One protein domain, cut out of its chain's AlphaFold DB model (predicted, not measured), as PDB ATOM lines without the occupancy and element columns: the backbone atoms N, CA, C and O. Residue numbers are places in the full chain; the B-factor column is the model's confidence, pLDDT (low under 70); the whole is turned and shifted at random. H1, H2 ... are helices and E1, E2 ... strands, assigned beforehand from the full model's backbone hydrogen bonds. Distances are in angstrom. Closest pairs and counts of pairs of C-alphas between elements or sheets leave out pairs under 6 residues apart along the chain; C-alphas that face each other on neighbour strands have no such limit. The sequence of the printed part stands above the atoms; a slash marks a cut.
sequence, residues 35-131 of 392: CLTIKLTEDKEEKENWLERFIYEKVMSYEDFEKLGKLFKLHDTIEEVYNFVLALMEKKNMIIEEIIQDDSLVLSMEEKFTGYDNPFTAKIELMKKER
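What this domain is: This is residues 35 to 131 of the 392 residues of an uncharacterized protein of Piromyces sp. (strain E2) (UniProt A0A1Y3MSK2). A five-stranded antiparallel sheet, curled like part of a barrel, has the helix H2 packed on one face, while the short helix H1 lies off the sheet. At one end of the long axis the loop of residues 44 to 50 sticks out, and the link from E4 to E5 reaches toward the other end. The printed part has 97 residues with two named helices and five named strands, in the order E1 E2 H1 H2 E3 E4 E5 along the chain; the sheet runs E1 E2 E5 E4 E3, and the class is mixed, helices and strands. It is only just compact, close to loose, with a radius of gyration of the C-alphas of 14.9 A, and elongated, with spans of 49 by 27 by 23 A.

Where its parts are: Strand E1, residues 35 to 39, begins with C-alpha 35 at (38.893, -9.322, -7.207). Strand E2 is residues 55 to 60, 15.8 A long. Helix H1 is residues 62 to 67. Helix H2, residues 78 to 90, is 18.6 A long and begins at C-alpha 78, (33.248, -15.447, -15.022). Strand E3 is residues 94 to 100, 17.1 A long, and strand E4 is residues 104 to 111, 23.1 A long. Strand E5, residues 120 to 128, is 26.1 A long and ends at C-alpha 128, (37.378, -4.190, 4.617).

How they stand to each other: The sheet is strongly twisted, with edge strands E1 and E3. E1 and E2 form a hairpin at 161 degrees, with N 38 and O 56 2.9 A apart. E2 and E5 are antiparallel at 118 degrees, with N 57 and O 127 2.8 A apart. The pairing of E5 is staggered: it pairs with E4 over residues 120 to 127 and with E2 over residues 127 to 128. E3, E4 and E5 make a meander, each strand the antiparallel neighbour of the one before; N 126 and O 105 are 2.7 A apart, and N 106 and O 98 are 2.8 A apart. H2 is on the sheet at a height of 5.3 A, giving two layers, a helix on one face of a sheet. The closest C-alphas of H2 and E3 are those of Leu 88 and Met 94, 6.2 A apart. H1 is not on the sheet, but only just, with 4 pairs of C-alphas within 10 A. H1 and H2 are only just apart, at 8.4 A. In H1 and H2 every O i to N i+4 pair is within hydrogen-bond range.

The domain as a whole: The C-alphas farthest apart, those of Glu 48 and Gly 115, are 49.5 A apart. The printed part has no cut. The link from E1 to E2, 15 residues, is long, and its residues 44 to 50 stand free. Mean pLDDT of the printed part is 76.5; residues 35 to 53, 62 and 78 are under 70.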
ATOM      1  N   CYS A  35      39.062 -10.249  -8.311       44.28
ATOM      2  CA  CYS A  35      38.893  -9.322  -7.207       44.28
ATOM      3  C   CYS A  35      37.626  -8.491  -7.447       44.28
ATOM      4  O   CYS A  35      37.561  -7.717  -8.403       44.28
ATOM      5  N   LEU A  36      36.617  -8.665  -6.589       50.34
ATOM      6  CA  LEU A  36      35.452  -7.786  -6.541       50.34
ATOM      7  C   LEU A  36      35.746  -6.668  -5.539       50.34
ATOM      8  O   LEU A  36      35.793  -6.902  -4.331       50.34
ATOM      9  N   THR A  37      35.955  -5.454  -6.046       51.50
ATOM     10  CA  THR A  37      36.154  -4.255  -5.225       51.50
ATOM     11  C   THR A  37      34.887  -3.412  -5.228       51.50
ATOM     12  O   THR A  37      34.529  -2.839  -6.256       51.50
ATOM     13  N   ILE A  38      34.240  -3.283  -4.071       58.25
ATOM     14  CA  ILE A  38      33.074  -2.417  -3.892       58.25
ATOM     15  C   ILE A  38      33.496  -1.222  -3.041       58.25
ATOM     16  O   ILE A  38      33.988  -1.350  -1.917       58.25
ATOM     17  N   LYS A  39      33.363  -0.031  -3.629       54.59
ATOM     18  CA  LYS A  39      33.675   1.239  -2.972       54.59
ATOM     19  C   LYS A  39      32.380   1.812  -2.428       54.59
ATOM     20  O   LYS A  39      31.543   2.258  -3.206       54.59
ATOM     21  N   LEU A  40      32.242   1.807  -1.108       50.66
ATOM     22  CA  LEU A  40      31.131   2.477  -0.451       50.66
ATOM     23  C   LEU A  40      31.528   3.938  -0.218       50.66
ATOM     24  O   LEU A  40      32.501   4.229   0.479       50.66
ATOM     25  N   THR A  41      30.805   4.857  -0.847       52.16
ATOM     26  CA  THR A  41      30.876   6.290  -0.550       52.16
ATOM     27  C   THR A  41      29.641   6.653   0.250       52.16
ATOM     28  O   THR A  41      28.533   6.620  -0.277       52.16
ATOM     29  N   GLU A  42      29.828   6.952   1.531       52.84
ATOM     30  CA  GLU A  42      28.754   7.490   2.355       52.84
ATOM     31  C   GLU A  42      28.612   8.981   2.013       52.84
ATOM     32  O   GLU A  42      29.456   9.794   2.398       52.84
ATOM     33  N   ASP A  43      27.584   9.340   1.240       43.53
ATOM     34  CA  ASP A  43      27.199  10.740   1.038       43.53
ATOM     35  C   ASP A  43      26.510  11.232   2.313       43.53
ATOM     36  O   ASP A  43      25.286  11.272   2.430       43.53
ATOM     37  N   LYS A  44      27.314  11.570   3.322       50.50
ATOM     38  CA  LYS A  44      26.839  12.385   4.438       50.50
ATOM     39  C   LYS A  44      26.739  13.820   3.939       50.50
ATOM     40  O   LYS A  44      27.716  14.569   3.953       50.50
ATOM     41  N   GLU A  45      25.554  14.183   3.457       50.19
ATOM     42  CA  GLU A  45      25.175  15.585   3.348       50.19
ATOM     43  C   GLU A  45      25.294  16.212   4.744       50.19
ATOM     44  O   GLU A  45      24.744  15.713   5.721       50.19
ATOM     45  N   GLU A  46      26.043  17.308   4.807       49.22
ATOM     46  CA  GLU A  46      26.290  18.154   5.974       49.22
ATOM     47  C   GLU A  46      27.442  17.751   6.913       49.22
ATOM     48  O   GLU A  46      27.314  16.998   7.878       49.22
ATOM     49  N   LYS A  47      28.530  18.503   6.695       45.06
ATOM     50  CA  LYS A  47      29.734  18.737   7.506       45.06
ATOM     51  C   LYS A  47      30.947  17.961   7.032       45.06
ATOM     52  O   LYS A  47      30.904  16.763   6.799       45.06
ATOM     53  N   GLU A  48      32.029  18.722   6.909       46.09
ATOM     54  CA  GLU A  48      33.378  18.408   6.442       46.09
ATOM     55  C   GLU A  48      34.082  17.305   7.261       46.09
ATOM     56  O   GLU A  48      35.222  17.461   7.689       46.09
ATOM     57  N   ASN A  49      33.426  16.171   7.488       43.88
ATOM     58  CA  ASN A  49      34.072  14.946   7.915       43.88
ATOM     59  C   ASN A  49      34.496  14.207   6.654       43.88
ATOM     60  O   ASN A  49      33.728  13.516   5.995       43.88
ATOM     61  N   TRP A  50      35.742  14.491   6.305       44.53
ATOM     62  CA  TRP A  50      36.654  13.773   5.430       44.53
ATOM     63  C   TRP A  50      36.163  12.346   5.182       44.53
ATOM     64  O   TRP A  50      36.376  11.457   5.992       44.53
ATOM     65  N   LEU A  51      35.474  12.189   4.049       45.78
ATOM     66  CA  LEU A  51      35.183  10.959   3.323       45.78
ATOM     67  C   LEU A  51      35.992   9.750   3.821       45.78
ATOM     68  O   LEU A  51      37.045   9.422   3.263       45.78
ATOM     69  N   GLU A  52      35.471   9.039   4.821       55.44
ATOM     70  CA  GLU A  52      35.940   7.697   5.153       55.44
ATOM     71  C   GLU A  52      35.437   6.756   4.052       55.44
ATOM     72  O   GLU A  52      34.425   6.071   4.154       55.44
ATOM     73  N   ARG A  53      36.126   6.786   2.905       61.12
ATOM     74  CA  ARG A  53      35.870   5.869   1.792       61.12
ATOM     75  C   ARG A  53      36.418   4.498   2.155       61.12
ATOM     76  O   ARG A  53      37.565   4.177   1.817       61.12
ATOM     77  N   PHE A  54      35.595   3.671   2.780       70.12
ATOM     78  CA  PHE A  54      35.921   2.267   2.985       70.12
ATOM     79  C   PHE A  54      35.939   1.524   1.644       70.12
ATOM     80  O   PHE A  54      35.056   1.682   0.798       70.12
ATOM     81  N   ILE A  55      37.001   0.747   1.420       73.62
ATOM     82  CA  ILE A  55      37.057  -0.209   0.314       73.62
ATOM     83  C   ILE A  55      36.782  -1.570   0.913       73.62
ATOM     84  O   ILE A  55      37.553  -2.036   1.751       73.62
ATOM     85  N   TYR A  56      35.707  -2.193   0.453       78.00
ATOM     86  CA  TYR A  56      35.427  -3.583   0.746       78.00
ATOM     87  C   TYR A  56      35.831  -4.404  -0.472       78.00
ATOM     88  O   TYR A  56      35.452  -4.109  -1.607       78.00
ATOM     89  N   GLU A  57      36.665  -5.405  -0.245       80.12
ATOM     90  CA  GLU A  57      37.211  -6.259  -1.281       80.12
ATOM     91  C   GLU A  57      36.970  -7.714  -0.909       80.12
ATOM     92  O   GLU A  57      37.156  -8.133   0.235       80.12
ATOM     93  N   LYS A  58      36.579  -8.507  -1.902       83.25
ATOM     94  CA  LYS A  58      36.683  -9.955  -1.804       83.25
ATOM     95  C   LYS A  58      37.336 -10.508  -3.047       83.25
ATOM     96  O   LYS A  58      36.846 -10.334  -4.162       83.25
ATOM     97  N   VAL A  59      38.438 -11.205  -2.822       77.06
ATOM     98  CA  VAL A  59      39.036 -12.067  -3.832       77.06
ATOM     99  C   VAL A  59      38.320 -13.406  -3.744       77.06
ATOM    100  O   VAL A  59      38.300 -14.026  -2.683       77.06
ATOM    101  N   MET A  60      37.691 -13.817  -4.840       72.62
ATOM    102  CA  MET A  60      36.956 -15.078  -4.913       72.62
ATOM    103  C   MET A  60      37.688 -16.039  -5.839       72.62
ATOM    104  O   MET A  60      38.086 -15.671  -6.949       72.62
ATOM    105  N   SER A  61      37.868 -17.272  -5.370       78.00
ATOM    106  CA  SER A  61      38.194 -18.400  -6.239       78.00
ATOM    107  C   SER A  61      36.943 -18.871  -6.984       78.00
ATOM    108  O   SER A  61      35.817 -18.525  -6.612       78.00
ATOM    109  N   TYR A  62      37.119 -19.685  -8.022       69.62
ATOM    110  CA  TYR A  62      35.992 -20.305  -8.722       69.62
ATOM    111  C   TYR A  62      35.129 -21.150  -7.768       69.62
ATOM    112  O   TYR A  62      33.902 -21.080  -7.813       69.62
ATOM    113  N   GLU A  63      35.752 -21.877  -6.836       75.88
ATOM    114  CA  GLU A  63      35.030 -22.660  -5.832       75.88
ATOM    115  C   GLU A  63      34.191 -21.791  -4.885       75.88
ATOM    116  O   GLU A  63      33.157 -22.239  -4.387       75.88
ATOM    117  N   ASP A  64      34.611 -20.554  -4.615       76.56
ATOM    118  CA  ASP A  64      33.820 -19.615  -3.815       76.56
ATOM    119  C   ASP A  64      32.600 -19.121  -4.596       76.56
ATOM    120  O   ASP A  64      31.511 -19.038  -4.028       76.56
ATOM    121  N   PHE A  65      32.744 -18.890  -5.905       73.81
ATOM    122  CA  PHE A  65      31.620 -18.560  -6.782       73.81
ATOM    123  C   PHE A  65      30.584 -19.687  -6.859       73.81
ATOM    124  O   PHE A  65      29.390 -19.418  -6.728       73.81
ATOM    125  N   GLU A  66      31.006 -20.949  -6.988       74.19
ATOM    126  CA  GLU A  66      30.067 -22.083  -7.008       74.19
ATOM    127  C   GLU A  66      29.240 -22.201  -5.713       74.19
ATOM    128  O   GLU A  66      28.093 -22.671  -5.738       74.19
ATOM    129  N   LYS A  67      29.806 -21.767  -4.578       81.25
ATOM    130  CA  LYS A  67      29.148 -21.783  -3.261       81.25
ATOM    131  C   LYS A  67      28.148 -20.646  -3.063       81.25
ATOM    132  O   LYS A  67      27.244 -20.806  -2.245       81.25
ATOM    133  N   LEU A  68      28.256 -19.542  -3.806       75.88
ATOM    134  CA  LEU A  68      27.361 -18.379  -3.688       75.88
ATOM    135  C   LEU A  68      25.916 -18.641  -4.149       75.88
ATOM    136  O   LEU A  68      25.058 -17.765  -4.058       75.88
ATOM    137  N   GLY A  69      25.615 -19.866  -4.580       72.88
ATOM    138  CA  GLY A  69      24.256 -20.355  -4.753       72.88
ATOM    139  C   GLY A  69      23.858 -20.519  -6.211       72.88
ATOM    140  O   GLY A  69      24.654 -20.395  -7.137       72.88
ATOM    141  N   LYS A  70      22.582 -20.853  -6.424       79.38
ATOM    142  CA  LYS A  70      22.041 -21.130  -7.764       79.38
ATOM    143  C   LYS A  70      22.043 -19.902  -8.678       79.38
ATOM    144  O   LYS A  70      21.975 -20.087  -9.885       79.38
ATOM    145  N   LEU A  71      22.134 -18.697  -8.107       79.94
ATOM    146  CA  LEU A  71      22.103 -17.430  -8.836       79.94
ATOM    147  C   LEU A  71      23.209 -17.359  -9.898       79.94
ATOM    148  O   LEU A  71      22.942 -17.029 -11.045       79.94
ATOM    149  N   PHE A  72      24.429 -17.758  -9.537       79.44
ATOM    150  CA  PHE A  72      25.586 -17.681 -10.431       79.44
ATOM    151  C   PHE A  72      25.775 -18.920 -11.308       79.44
ATOM    152  O   PHE A  72      26.526 -18.872 -12.270       79.44
ATOM    153  N   LYS A  73      25.049 -20.014 -11.034       81.81
ATOM    154  CA  LYS A  73      25.090 -21.242 -11.854       81.81
ATOM    155  C   LYS A  73      24.433 -21.089 -13.225       81.81
ATOM    156  O   LYS A  73      24.487 -22.019 -14.018       81.81
ATOM    157  N   LEU A  74      23.763 -19.964 -13.465       81.81
ATOM    158  CA  LEU A  74      23.146 -19.628 -14.748       81.81
ATOM    159  C   LEU A  74      24.138 -19.001 -15.736       81.81
ATOM    160  O   LEU A  74      23.764 -18.748 -16.876       81.81
ATOM    161  N   HIS A  75      25.368 -18.741 -15.292       82.62
ATOM    162  CA  HIS A  75      26.418 -18.113 -16.074       82.62
ATOM    163  C   HIS A  75      27.572 -19.099 -16.242       82.62
ATOM    164  O   HIS A  75      28.096 -19.629 -15.260       82.62
ATOM    165  N   ASP A  76      27.952 -19.351 -17.491       79.31
ATOM    166  CA  ASP A  76      28.965 -20.351 -17.840       79.31
ATOM    167  C   ASP A  76      30.380 -19.768 -17.753       79.31
ATOM    168  O   ASP A  76      31.373 -20.498 -17.658       79.31
ATOM    169  N   THR A  77      30.484 -18.435 -17.766       79.50
ATOM    170  CA  THR A  77      31.752 -17.711 -17.713       79.50
ATOM    171  C   THR A  77      31.800 -16.710 -16.562       79.50
ATOM    172  O   THR A  77      30.797 -16.166 -16.102       79.50
ATOM    173  N   ILE A  78      33.016 -16.427 -16.092       67.94
ATOM    174  CA  ILE A  78      33.248 -15.447 -15.022       67.94
ATOM    175  C   ILE A  78      32.907 -14.021 -15.492       67.94
ATOM    176  O   ILE A  78      32.440 -13.204 -14.702       67.94
ATOM    177  N   GLU A  79      33.096 -13.723 -16.779       78.31
ATOM    178  CA  GLU A  79      32.716 -12.440 -17.380       78.31
ATOM    179  C   GLU A  79      31.196 -12.220 -17.341       78.31
ATOM    180  O   GLU A  79      30.736 -11.135 -16.989       78.31
ATOM    181  N   GLU A  80      30.405 -13.262 -17.612       82.81
ATOM    182  CA  GLU A  80      28.946 -13.213 -17.473       82.81
ATOM    183  C   GLU A  80      28.514 -12.964 -16.027       82.81
ATOM    184  O   GLU A  80      27.639 -12.133 -15.789       82.81
ATOM    185  N   VAL A  81      29.164 -13.617 -15.057       80.06
ATOM    186  CA  VAL A  81      28.920 -13.366 -13.630       80.06
ATOM    187  C   VAL A  81      29.240 -11.914 -13.266       80.06
ATOM    188  O   VAL A  81      28.449 -11.266 -12.583       80.06
ATOM    189  N   TYR A  82      30.369 -11.377 -13.731       79.94
ATOM    190  CA  TYR A  82      30.755  -9.989 -13.475       79.94
ATOM    191  C   TYR A  82      29.735  -8.995 -14.047       79.94
ATOM    192  O   TYR A  82      29.254  -8.118 -13.328       79.94
ATOM    193  N   ASN A  83      29.353  -9.168 -15.313       83.31
ATOM    194  CA  ASN A  83      28.359  -8.321 -15.972       83.31
ATOM    195  C   ASN A  83      26.978  -8.440 -15.313       83.31
ATOM    196  O   ASN A  83      26.260  -7.449 -15.195       83.31
ATOM    197  N   PHE A  84      26.619  -9.630 -14.830       86.81
ATOM    198  CA  PHE A  84      25.397  -9.841 -14.066       86.81
ATOM    199  C   PHE A  84      25.410  -9.064 -12.742       86.81
ATOM    200  O   PHE A  84      24.457  -8.347 -12.443       86.81
ATOM    201  N   VAL A  85      26.507  -9.126 -11.983       83.75
ATOM    202  CA  VAL A  85      26.680  -8.342 -10.748       83.75
ATOM    203  C   VAL A  85      26.615  -6.835 -11.043       83.75
ATOM    204  O   VAL A  85      25.925  -6.114 -10.325       83.75
ATOM    205  N   LEU A  86      27.249  -6.345 -12.116       81.19
ATOM    206  CA  LEU A  86      27.120  -4.943 -12.547       81.19
ATOM    207  C   LEU A  86      25.658  -4.558 -12.816       81.19
ATOM    208  O   LEU A  86      25.174  -3.562 -12.279       81.19
ATOM    209  N   ALA A  87      24.935  -5.380 -13.579       87.44
ATOM    210  CA  ALA A  87      23.531  -5.139 -13.896       87.44
ATOM    211  C   ALA A  87      22.642  -5.122 -12.640       87.44
ATOM    212  O   ALA A  87      21.712  -4.320 -12.547       87.44
ATOM    213  N   LEU A  88      22.931  -5.970 -11.645       86.44
ATOM    214  CA  LEU A  88      22.233  -5.942 -10.357       86.44
ATOM    215  C   LEU A  88      22.479  -4.638  -9.585       86.44
ATOM    216  O   LEU A  88      21.549  -4.134  -8.951       86.44
ATOM    217  N   MET A  89      23.689  -4.068  -9.654       80.31
ATOM    218  CA  MET A  89      23.986  -2.772  -9.026       80.31
ATOM    219  C   MET A  89      23.222  -1.638  -9.707       80.31
ATOM    220  O   MET A  89      22.610  -0.819  -9.025       80.31
ATOM    221  N   GLU A  90      23.201  -1.612 -11.040       82.62
ATOM    222  CA  GLU A  90      22.477  -0.596 -11.815       82.62
ATOM    223  C   GLU A  90      20.966  -0.639 -11.556       82.62
ATOM    224  O   GLU A  90      20.328   0.403 -11.391       82.62
ATOM    225  N   LYS A  91      20.397  -1.845 -11.439       89.38
ATOM    226  CA  LYS A  91      18.984  -2.053 -11.090       89.38
ATOM    227  C   LYS A  91      18.653  -1.740  -9.629       89.38
ATOM    228  O   LYS A  91      17.476  -1.737  -9.280       89.38
ATOM    229  N   LYS A  92      19.655  -1.482  -8.780       86.94
ATOM    230  CA  LYS A  92      19.513  -1.361  -7.317       86.94
ATOM    231  C   LYS A  92      18.923  -2.622  -6.664       86.94
ATOM    232  O   LYS A  92      18.287  -2.541  -5.618       86.94
ATOM    233  N   ASN A  93      19.185  -3.789  -7.252       86.94
ATOM    234  CA  ASN A  93      18.791  -5.103  -6.724       86.94
ATOM    235  C   ASN A  93      19.833  -5.678  -5.741       86.94
ATOM    236  O   ASN A  93      19.808  -6.862  -5.401       86.94
ATOM    237  N   MET A  94      20.769  -4.836  -5.300       87.62
ATOM    238  CA  MET A  94      21.718  -5.121  -4.232       87.62
ATOM    239  C   MET A  94      21.390  -4.293  -3.006       87.62
ATOM    240  O   MET A  94      21.292  -3.069  -3.081       87.62
ATOM    241  N   ILE A  95      21.275  -4.972  -1.872       84.94
ATOM    242  CA  ILE A  95      20.997  -4.358  -0.582       84.94
ATOM    243  C   ILE A  95      22.145  -4.717   0.358       84.94
ATOM    244  O   ILE A  95      22.580  -5.869   0.423       84.94
ATOM    245  N   ILE A  96      22.643  -3.721   1.090       84.81
ATOM    246  CA  ILE A  96      23.534  -3.961   2.224       84.81
ATOM    247  C   ILE A  96      22.688  -4.611   3.313       84.81
ATOM    248  O   ILE A  96      21.792  -3.976   3.863       84.81
ATOM    249  N   GLU A  97      22.944  -5.885   3.582       86.44
ATOM    250  CA  GLU A  97      22.183  -6.631   4.577       86.44
ATOM    251  C   GLU A  97      22.733  -6.387   5.982       86.44
ATOM    252  O   GLU A  97      21.968  -6.139   6.910       86.44
ATOM    253  N   GLU A  98      24.059  -6.427   6.131       87.44
ATOM    254  CA  GLU A  98      24.725  -6.291   7.423       87.44
ATOM    255  C   GLU A  98      26.109  -5.646   7.265       87.44
ATOM    256  O   GLU A  98      26.837  -5.929   6.311       87.44
ATOM    257  N   ILE A  99      26.478  -4.791   8.222       82.88
ATOM    258  CA  ILE A  99      27.843  -4.289   8.408       82.88
ATOM    259  C   ILE A  99      28.344  -4.890   9.720       82.88
ATOM    260  O   ILE A  99      27.833  -4.556  10.791       82.88
ATOM    261  N   ILE A 100      29.310  -5.803   9.642       84.94
ATOM    262  CA  ILE A 100      29.803  -6.547  10.802       84.94
ATOM    263  C   ILE A 100      31.063  -5.854  11.319       84.94
ATOM    264  O   ILE A 100      32.116  -5.904  10.685       84.94
ATOM    265  N   GLN A 101      30.944  -5.227  12.493       76.69
ATOM    266  CA  GLN A 101      32.072  -4.691  13.279       76.69
ATOM    267  C   GLN A 101      33.020  -3.759  12.498       76.69
ATOM    268  O   GLN A 101      34.204  -3.702  12.799       76.69
ATOM    269  N   ASP A 102      32.505  -3.047  11.495       72.44
ATOM    270  CA  ASP A 102      33.264  -2.198  10.568       72.44
ATOM    271  C   ASP A 102      34.337  -2.909   9.728       72.44
ATOM    272  O   ASP A 102      35.021  -2.220   8.978       72.44
ATOM    273  N   ASP A 103      34.474  -4.237   9.797       83.00
ATOM    274  CA  ASP A 103      35.528  -5.011   9.122       83.00
ATOM    275  C   ASP A 103      35.001  -5.882   7.979       83.00
ATOM    276  O   ASP A 103      35.770  -6.268   7.095       83.00
ATOM    277  N   SER A 104      33.698  -6.171   7.939       85.25
ATOM    278  CA  SER A 104      33.082  -6.832   6.791       85.25
ATOM    279  C   SER A 104      31.701  -6.277   6.441       85.25
ATOM    280  O   SER A 104      30.973  -5.736   7.274       85.25
ATOM    281  N   LEU A 105      31.364  -6.367   5.155       87.12
ATOM    282  CA  LEU A 105      30.114  -5.899   4.563       87.12
ATOM    283  C   LEU A 105      29.420  -7.079   3.892       87.12
ATOM    284  O   LEU A 105      29.966  -7.654   2.954       87.12
ATOM    285  N   VAL A 106      28.214  -7.429   4.327       87.75
ATOM    286  CA  VAL A 106      27.413  -8.474   3.685       87.75
ATOM    287  C   VAL A 106      26.444  -7.831   2.704       87.75
ATOM    288  O   VAL A 106      25.540  -7.087   3.084       87.75
ATOM    289  N   LEU A 107      26.630  -8.135   1.424       88.62
ATOM    290  CA  LEU A 107      25.718  -7.748   0.358       88.62
ATOM    291  C   LEU A 107      24.754  -8.883   0.062       88.62
ATOM    292  O   LEU A 107      25.185 -10.001  -0.222       88.62
ATOM    293  N   SER A 108      23.463  -8.572   0.065       90.12
ATOM    294  CA  SER A 108      22.417  -9.458  -0.431       90.12
ATOM    295  C   SER A 108      21.996  -9.015  -1.830       90.12
ATOM    296  O   SER A 108      21.740  -7.836  -2.077       90.12
ATOM    297  N   MET A 109      21.950  -9.969  -2.751       90.62
ATOM    298  CA  MET A 109      21.484  -9.800  -4.124       90.62
ATOM    299  C   MET A 109      20.225 -10.623  -4.329       90.62
ATOM    300  O   MET A 109      20.173 -11.776  -3.896       90.62
ATOM    301  N   GLU A 110      19.263 -10.067  -5.055       91.06
ATOM    302  CA  GLU A 110      18.037 -10.761  -5.430       91.06
ATOM    303  C   GLU A 110      17.702 -10.511  -6.904       91.06
ATOM    304  O   GLU A 110      17.603  -9.365  -7.328       91.06
ATOM    305  N   GLU A 111      17.498 -11.570  -7.694       92.69
ATOM    306  CA  GLU A 111      17.004 -11.444  -9.073       92.69
ATOM    307  C   GLU A 111      15.895 -12.456  -9.352       92.69
ATOM    308  O   GLU A 111      15.977 -13.641  -9.007       92.69
ATOM    309  N   LYS A 112      14.845 -11.989 -10.029       91.56
ATOM    310  CA  LYS A 112      13.726 -12.826 -10.454       91.56
ATOM    311  C   LYS A 112      13.908 -13.258 -11.907       91.56
ATOM    312  O   LYS A 112      13.851 -12.436 -12.816       91.56
ATOM    313  N   PHE A 113      14.049 -14.562 -12.128       86.44
ATOM    314  CA  PHE A 113      14.126 -15.141 -13.470       86.44
ATOM    315  C   PHE A 113      12.743 -15.567 -13.963       86.44
ATOM    316  O   PHE A 113      11.925 -16.101 -13.211       86.44
ATOM    317  N   THR A 114      12.476 -15.358 -15.251       90.06
ATOM    318  CA  THR A 114      11.229 -15.795 -15.888       90.06
ATOM    319  C   THR A 114      11.094 -17.316 -15.820       90.06
ATOM    320  O   THR A 114      12.008 -18.031 -16.223       90.06
ATOM    321  N   GLY A 115       9.947 -17.805 -15.343       91.06
ATOM    322  CA  GLY A 115       9.684 -19.241 -15.189       91.06
ATOM    323  C   GLY A 115       9.981 -19.805 -13.796       91.06
ATOM    324  O   GLY A 115       9.770 -20.995 -13.581       91.06
ATOM    325  N   TYR A 116      10.417 -18.969 -12.848       88.81
ATOM    326  CA  TYR A 116      10.572 -19.343 -11.444       88.81
ATOM    327  C   TYR A 116       9.670 -18.484 -10.556       88.81
ATOM    328  O   TYR A 116       9.655 -17.257 -10.661       88.81
ATOM    329  N   ASP A 117       8.926 -19.140  -9.662       92.06
ATOM    330  CA  ASP A 117       8.001 -18.454  -8.753       92.06
ATOM    331  C   ASP A 117       8.739 -17.667  -7.664       92.06
ATOM    332  O   ASP A 117       8.276 -16.609  -7.239       92.06
ATOM    333  N   ASN A 118       9.917 -18.155  -7.260       91.94
ATOM    334  CA  ASN A 118      10.734 -17.552  -6.214       91.94
ATOM    335  C   ASN A 118      11.970 -16.856  -6.802       91.94
ATOM    336  O   ASN A 118      12.619 -17.424  -7.688       91.94
ATOM    337  N   PRO A 119      12.321 -15.663  -6.300       90.06
ATOM    338  CA  PRO A 119      13.540 -14.976  -6.689       90.06
ATOM    339  C   PRO A 119      14.768 -15.737  -6.182       90.06
ATOM    340  O   PRO A 119      14.733 -16.437  -5.166       90.06
ATOM    341  N   PHE A 120      15.864 -15.617  -6.918       89.31
ATOM    342  CA  PHE A 120      17.133 -16.207  -6.534       89.31
ATOM    343  C   PHE A 120      17.889 -15.199  -5.687       89.31
ATOM    344  O   PHE A 120      18.071 -14.057  -6.106       89.31
ATOM    345  N   THR A 121      18.345 -15.638  -4.520       89.38
ATOM    346  CA  THR A 121      19.132 -14.812  -3.611       89.38
ATOM    347  C   THR A 121      20.564 -15.322  -3.508       89.38
ATOM    348  O   THR A 121      20.818 -16.530  -3.561       89.38
ATOM    349  N   ALA A 122      21.506 -14.395  -3.369       89.56
ATOM    350  CA  ALA A 122      22.899 -14.692  -3.065       89.56
ATOM    351  C   ALA A 122      23.444 -13.669  -2.071       89.56
ATOM    352  O   ALA A 122      23.072 -12.498  -2.116       89.56
ATOM    353  N   LYS A 123      24.343 -14.113  -1.189       90.75
ATOM    354  CA  LYS A 123      24.995 -13.249  -0.203       90.75
ATOM    355  C   LYS A 123      26.496 -13.257  -0.401       90.75
ATOM    356  O   LYS A 123      27.098 -14.327  -0.401       90.75
ATOM    357  N   ILE A 124      27.096 -12.082  -0.526       86.69
ATOM    358  CA  ILE A 124      28.545 -11.914  -0.597       86.69
ATOM    359  C   ILE A 124      28.986 -11.104   0.612       86.69
ATOM    360  O   ILE A 124      28.726  -9.911   0.704       86.69
ATOM    361  N   GLU A 125      29.689 -11.758   1.527       88.06
ATOM    362  CA  GLU A 125      30.474 -11.075   2.553       88.06
ATOM    363  C   GLU A 125      31.747 -10.515   1.924       88.06
ATOM    364  O   GLU A 125      32.464 -11.276   1.287       88.06
ATOM    365  N   LEU A 126      32.035  -9.231   2.096       84.75
ATOM    366  CA  LEU A 126      33.236  -8.540   1.634       84.75
ATOM    367  C   LEU A 126      34.076  -8.120   2.834       84.75
ATOM    368  O   LEU A 126      33.518  -7.677   3.833       84.75
ATOM    369  N   MET A 127      35.401  -8.171   2.721       85.12
ATOM    370  CA  MET A 127      36.295  -7.757   3.804       85.12
ATOM    371  C   MET A 127      36.753  -6.321   3.587       85.12
ATOM    372  O   MET A 127      37.114  -5.934   2.474       85.12
ATOM    373  N   LYS A 128      36.775  -5.516   4.644       83.38
ATOM    374  CA  LYS A 128      37.378  -4.190   4.617       83.38
ATOM    375  C   LYS A 128      38.863  -4.340   4.344       83.38
ATOM    376  O   LYS A 128      39.593  -5.015   5.066       83.38
ATOM    377  N   LYS A 129      39.318  -3.690   3.283       82.38
ATOM    378  CA  LYS A 129      40.735  -3.607   2.972       82.38
ATOM    379  C   LYS A 129      41.313  -2.421   3.719       82.38
ATOM    380  O   LYS A 129      41.003  -1.271   3.393       82.38
ATOM    381  N   GLU A 130      42.161  -2.702   4.706       80.38
ATOM    382  CA  GLU A 130      43.051  -1.683   5.254       80.38
ATOM    383  C   GLU A 130      43.873  -1.125   4.094       80.38
ATOM    384  O   GLU A 130      44.597  -1.850   3.407       80.38
ATOM    385  N   ARG A 131      43.687   0.160   3.793       70.44
ATOM    386  CA  ARG A 131      44.490   0.805   2.764       70.44
ATOM    387  C   ARG A 131      45.862   1.067   3.351       70.44
ATOM    388  O   ARG A 131      45.963   1.750   4.372       70.44
TER     389      ARG A 131